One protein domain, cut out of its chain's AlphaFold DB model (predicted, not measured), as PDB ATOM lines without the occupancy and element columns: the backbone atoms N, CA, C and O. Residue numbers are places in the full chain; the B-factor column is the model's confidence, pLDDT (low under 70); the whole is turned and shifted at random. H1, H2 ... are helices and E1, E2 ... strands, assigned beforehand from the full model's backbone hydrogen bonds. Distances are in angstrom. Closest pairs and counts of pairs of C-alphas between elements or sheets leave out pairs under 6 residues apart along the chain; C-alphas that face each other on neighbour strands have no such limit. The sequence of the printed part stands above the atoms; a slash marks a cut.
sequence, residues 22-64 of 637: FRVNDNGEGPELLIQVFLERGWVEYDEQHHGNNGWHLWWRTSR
ATOM      1  N   PHE A  22     223.019 188.835 118.766       95.56
ATOM      2  CA  PHE A  22     222.453 187.755 119.573       95.56
ATOM      3  C   PHE A  22     223.391 187.368 120.713       95.56
ATOM      4  O   PHE A  22     224.610 187.418 120.590       95.56
ATOM      5  N   ARG A  23     222.816 186.937 121.831       94.81
ATOM      6  CA  ARG A  23     223.533 186.405 122.988       94.81
ATOM      7  C   ARG A  23     222.985 185.026 123.321       94.81
ATOM      8  O   ARG A  23     221.767 184.839 123.297       94.81
ATOM      9  N   VAL A  24     223.852 184.076 123.664       93.94
ATOM     10  CA  VAL A  24     223.435 182.715 124.031       93.94
ATOM     11  C   VAL A  24     224.021 182.313 125.373       93.94
ATOM     12  O   VAL A  24     225.227 182.398 125.575       93.94
ATOM     13  N   ASN A  25     223.153 181.874 126.289       91.94
ATOM     14  CA  ASN A  25     223.499 181.489 127.657       91.94
ATOM     15  C   ASN A  25     224.407 182.526 128.355       91.94
ATOM     16  O   ASN A  25     224.503 183.681 127.935       91.94
ATOM     17  N   ASP A  26     224.972 182.160 129.502       87.94
ATOM     18  CA  ASP A  26     225.914 183.021 130.234       87.94
ATOM     19  C   ASP A  26     227.361 182.735 129.865       87.94
ATOM     20  O   ASP A  26     228.202 183.624 129.924       87.94
ATOM     21  N   ASN A  27     227.636 181.494 129.471       88.31
ATOM     22  CA  ASN A  27     228.946 181.010 129.062       88.31
ATOM     23  C   ASN A  27     229.218 181.190 127.558       88.31
ATOM     24  O   ASN A  27     230.262 180.746 127.102       88.31
ATOM     25  N   GLY A  28     228.290 181.774 126.790       85.75
ATOM     26  CA  GLY A  28     228.397 181.916 125.330       85.75
ATOM     27  C   GLY A  28     228.055 180.643 124.546       85.75
ATOM     28  O   GLY A  28     227.747 180.699 123.363       85.75
ATOM     29  N   GLU A  29     228.030 179.479 125.193       88.12
ATOM     30  CA  GLU A  29     227.732 178.216 124.521       88.12
ATOM     31  C   GLU A  29     226.228 177.982 124.430       88.12
ATOM     32  O   GLU A  29     225.499 178.151 125.404       88.12
ATOM     33  N   GLY A  30     225.739 177.473 123.306       87.31
ATOM     34  CA  GLY A  30     224.357 177.022 123.213       87.31
ATOM     35  C   GLY A  30     224.104 176.104 122.032       87.31
ATOM     36  O   GLY A  30     225.046 175.534 121.485       87.31
ATOM     37  N   PRO A  31     222.831 175.897 121.656       89.38
ATOM     38  CA  PRO A  31     222.502 174.971 120.587       89.38
ATOM     39  C   PRO A  31     223.149 175.407 119.268       89.38
ATOM     40  O   PRO A  31     222.831 176.474 118.749       89.38
ATOM     41  N   GLU A  32     224.012 174.559 118.711       91.31
ATOM     42  CA  GLU A  32     224.766 174.839 117.481       91.31
ATOM     43  C   GLU A  32     223.850 175.259 116.326       91.31
ATOM     44  O   GLU A  32     224.099 176.259 115.659       91.31
ATOM     45  N   LEU A  33     222.719 174.564 116.162       92.38
ATOM     46  CA  LEU A  33     221.722 174.891 115.144       92.38
ATOM     47  C   LEU A  33     221.154 176.311 115.295       92.38
ATOM     48  O   LEU A  33     220.901 176.985 114.303       92.38
ATOM     49  N   LEU A  34     220.941 176.771 116.530       93.69
ATOM     50  CA  LEU A  34     220.432 178.116 116.787       93.69
ATOM     51  C   LEU A  34     221.474 179.173 116.411       93.69
ATOM     52  O   LEU A  34     221.137 180.151 115.747       93.69
ATOM     53  N   ILE A  35     222.731 178.958 116.807       94.56
ATOM     54  CA  ILE A  35     223.850 179.843 116.464       94.56
ATOM     55  C   ILE A  35     224.009 179.907 114.942       94.56
ATOM     56  O   ILE A  35     224.064 180.996 114.374       94.56
ATOM     57  N   GLN A  36     223.977 178.757 114.266       94.81
ATOM     58  CA  GLN A  36     224.004 178.684 112.807       94.81
ATOM     59  C   GLN A  36     222.885 179.526 112.175       94.81
ATOM     60  O   GLN A  36     223.150 180.300 111.258       94.81
ATOM     61  N   VAL A  37     221.647 179.410 112.666       95.75
ATOM     62  CA  VAL A  37     220.503 180.186 112.157       95.75
ATOM     63  C   VAL A  37     220.707 181.692 112.345       95.75
ATOM     64  O   VAL A  37     220.377 182.457 111.441       95.75
ATOM     65  N   PHE A  38     221.267 182.139 113.472       95.56
ATOM     66  CA  PHE A  38     221.594 183.555 113.665       95.56
ATOM     67  C   PHE A  38     222.633 184.052 112.652       95.56
ATOM     68  O   PHE A  38     222.415 185.073 111.996       95.56
ATOM     69  N   LEU A  39     223.731 183.310 112.489       95.62
ATOM     70  CA  LEU A  39     224.819 183.674 111.579       95.62
ATOM     71  C   LEU A  39     224.362 183.699 110.115       95.62
ATOM     72  O   LEU A  39     224.709 184.614 109.372       95.62
ATOM     73  N   GLU A  40     223.517 182.750 109.702       95.81
ATOM     74  CA  GLU A  40     222.922 182.718 108.358       95.81
ATOM     75  C   GLU A  40     222.058 183.945 108.048       95.81
ATOM     76  O   GLU A  40     221.891 184.306 106.886       95.81
ATOM     77  N   ARG A  41     221.530 184.611 109.080       93.69
ATOM     78  CA  ARG A  41     220.758 185.856 108.950       93.69
ATOM     79  C   ARG A  41     221.624 187.107 109.036       93.69
ATOM     80  O   ARG A  41     221.082 188.209 109.078       93.69
ATOM     81  N   GLY A  42     222.944 186.957 109.116       94.25
ATOM     82  CA  GLY A  42     223.888 188.064 109.253       94.25
ATOM     83  C   GLY A  42     223.919 188.703 110.644       94.25
ATOM     84  O   GLY A  42     224.460 189.803 110.788       94.25
ATOM     85  N   TRP A  43     223.345 188.047 111.662       94.69
ATOM     86  CA  TRP A  43     223.458 188.510 113.044       94.69
ATOM     87  C   TRP A  43     224.850 188.190 113.584       94.69
ATOM     88  O   TRP A  43     225.469 187.206 113.179       94.69
ATOM     89  N   VAL A  44     225.318 188.996 114.529       94.94
ATOM     90  CA  VAL A  44     226.618 188.804 115.182       94.94
ATOM     91  C   VAL A  44     226.459 188.378 116.624       94.94
ATOM     92  O   VAL A  44     225.494 188.740 117.301       94.94
ATOM     93  N   GLU A  45     227.419 187.591 117.086       95.19
ATOM     94  CA  GLU A  45     227.477 187.163 118.471       95.19
ATOM     95  C   GLU A  45     227.834 188.343 119.383       95.19
ATOM     96  O   GLU A  45     228.619 189.228 119.034       95.19
ATOM     97  N   TYR A  46     227.212 188.371 120.556       94.81
ATOM     98  CA  TYR A  46     227.433 189.397 121.556       94.81
ATOM     99  C   TYR A  46     228.847 189.313 122.133       94.81
ATOM    100  O   TYR A  46     229.228 188.332 122.764       94.81
ATOM    101  N   ASP A  47     229.563 190.418 121.998       91.75
ATOM    102  CA  ASP A  47     230.839 190.683 122.653       91.75
ATOM    103  C   ASP A  47     230.709 191.873 123.617       91.75
ATOM    104  O   ASP A  47     230.299 192.965 123.213       91.75
ATOM    105  N   GLU A  48     231.048 191.674 124.892       89.19
ATOM    106  CA  GLU A  48     230.881 192.692 125.938       89.19
ATOM    107  C   GLU A  48     231.770 193.927 125.722       89.19
ATOM    108  O   GLU A  48     231.354 195.035 126.061       89.19
ATOM    109  N   GLN A  49     232.956 193.773 125.124       90.69
ATOM    110  CA  GLN A  49     233.879 194.888 124.888       90.69
ATOM    111  C   GLN A  49     233.373 195.804 123.770       90.69
ATOM    112  O   GLN A  49     233.478 197.025 123.876       90.69
ATOM    113  N   HIS A  50     232.804 195.219 122.714       89.62
ATOM    114  CA  HIS A  50     232.319 195.955 121.547       89.62
ATOM    115  C   HIS A  50     230.905 196.507 121.741       89.62
ATOM    116  O   HIS A  50     230.600 197.605 121.276       89.62
ATOM    117  N   HIS A  51     230.035 195.767 122.429       90.69
ATOM    118  CA  HIS A  51     228.614 196.104 122.528       90.69
ATOM    119  C   HIS A  51     228.218 196.708 123.882       90.69
ATOM    120  O   HIS A  51     227.191 197.386 123.978       90.69
ATOM    121  N   GLY A  52     229.009 196.475 124.937       89.31
ATOM    122  CA  GLY A  52     228.651 196.812 126.315       89.31
ATOM    123  C   GLY A  52     227.389 196.087 126.805       89.31
ATOM    124  O   GLY A  52     226.684 195.430 126.045       89.31
ATOM    125  N   ASN A  53     227.035 196.266 128.081       85.88
ATOM    126  CA  ASN A  53     226.006 195.462 128.772       85.88
ATOM    127  C   ASN A  53     224.625 195.385 128.091       85.88
ATOM    128  O   ASN A  53     223.876 194.430 128.307       85.88
ATOM    129  N   ASN A  54     224.272 196.397 127.297       88.50
ATOM    130  CA  ASN A  54     222.939 196.567 126.721       88.50
ATOM    131  C   ASN A  54     222.899 196.438 125.189       88.50
ATOM    132  O   ASN A  54     221.813 196.487 124.608       88.50
ATOM    133  N   GLY A  55     224.051 196.283 124.527       90.88
ATOM    134  CA  GLY A  55     224.174 196.284 123.066       90.88
ATOM    135  C   GLY A  55     223.780 194.967 122.393       90.88
ATOM    136  O   GLY A  55     224.468 194.496 121.497       90.88
ATOM    137  N   TRP A  56     222.680 194.354 122.820       93.56
ATOM    138  CA  TRP A  56     222.157 193.108 122.260       93.56
ATOM    139  C   TRP A  56     220.670 193.238 121.920       93.56
ATOM    140  O   TRP A  56     219.971 194.092 122.467       93.56
ATOM    141  N   HIS A  57     220.193 192.395 121.004       94.19
ATOM    142  CA  HIS A  57     218.807 192.405 120.522       94.19
ATOM    143  C   HIS A  57     218.037 191.178 120.999       94.19
ATOM    144  O   HIS A  57     216.893 191.297 121.424       94.19
ATOM    145  N   LEU A  58     218.668 190.003 120.987       95.50
ATOM    146  CA  LEU A  58     218.045 188.775 121.466       95.50
ATOM    147  C   LEU A  58     219.007 188.015 122.367       95.50
ATOM    148  O   LEU A  58     220.127 187.717 121.963       95.50
ATOM    149  N   TRP A  59     218.554 187.680 123.570       95.25
ATOM    150  CA  TRP A  59     219.285 186.808 124.478       95.25
ATOM    151  C   TRP A  59     218.532 185.500 124.678       95.25
ATOM    152  O   TRP A  59     217.459 185.455 125.281       95.25
ATOM    153  N   TRP A  60     219.102 184.428 124.140       95.25
ATOM    154  CA  TRP A  60     218.582 183.081 124.280       95.25
ATOM    155  C   TRP A  60     219.255 182.381 125.457       95.25
ATOM    156  O   TRP A  60     220.480 182.290 125.507       95.25
ATOM    157  N   ARG A  61     218.477 181.818 126.378       92.31
ATOM    158  CA  ARG A  61     218.984 180.924 127.423       92.31
ATOM    159  C   ARG A  61     218.275 179.577 127.392       92.31
ATOM    160  O   ARG A  61     217.125 179.469 126.996       92.31
ATOM    161  N   THR A  62     218.971 178.531 127.822       88.81
ATOM    162  CA  THR A  62     218.358 177.227 128.125       88.81
ATOM    163  C   THR A  62     217.777 177.206 129.543       88.81
ATOM    164  O   THR A  62     216.833 176.473 129.833       88.81
ATOM    165  N   SER A  63     218.350 178.003 130.446       87.31
ATOM    166  CA  SER A  63     217.873 178.180 131.815       87.31
ATOM    167  C   SER A  63     216.934 179.379 131.942       87.31
ATOM    168  O   SER A  63     216.940 180.301 131.130       87.31
ATOM    169  N   ARG A  64     216.172 179.418 133.037       86.94
ATOM    170  CA  ARG A  64     215.326 180.573 133.364       86.94
ATOM    171  C   ARG A  64     216.158 181.818 133.671       86.94
ATOM    172  O   ARG A  64     217.224 181.716 134.275       86.94
TER     173      ARG A  64
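This is residues 22 to 64 of the 637 residues of an uncharacterized protein of Elysia chlorotica (UniProt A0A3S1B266). Two very short parallel strands, E1 and E2, lie side by side near the middle of a flat domain made largely of loops, with helix H1 and the one-turn helix H2 set away from each other on different sides. The 43 printed residues run E1, H1, H2, E2, mixed in class, with under half in named elements. The whole is compact, with a radius of gyration of the C-alphas of 10.1 A and spans of 26 by 26 by 14 A.

E1, residues 22 to 24, and E2, residues 58 to 60, are parallel neighbours at 15 degrees; N 23 and O 58 are within hydrogen-bond range at 2.8 A. With H1, residues 32 to 40, and H2, residues 48 to 51, between them, they form a strand-helix-strand unit, parallel strands joined through helices, with a left-handed crossover. The closest C-alphas of E1 and H1, those of Phe 22 and Phe 38, are 7.3 A apart. H1 and H2 are apart, as are E1 and H2, and H1 and E2. In H1 every O i to N i+4 pair is within hydrogen-bond range; H2 is too short for such a pair, and its one O i to N i+3 pair is not within range.

E1 begins at C-alpha 22 (222.453, 187.755, 119.573). H1 is 12.2 A long; E2 ends at C-alpha 60 (218.582, 183.081, 124.280).

The C-alphas farthest apart, those of Gly 42 and Arg 64, are 26.7 A apart. The printed part has no cut, its three links are short, and no printed residue is under 70 in pLDDT.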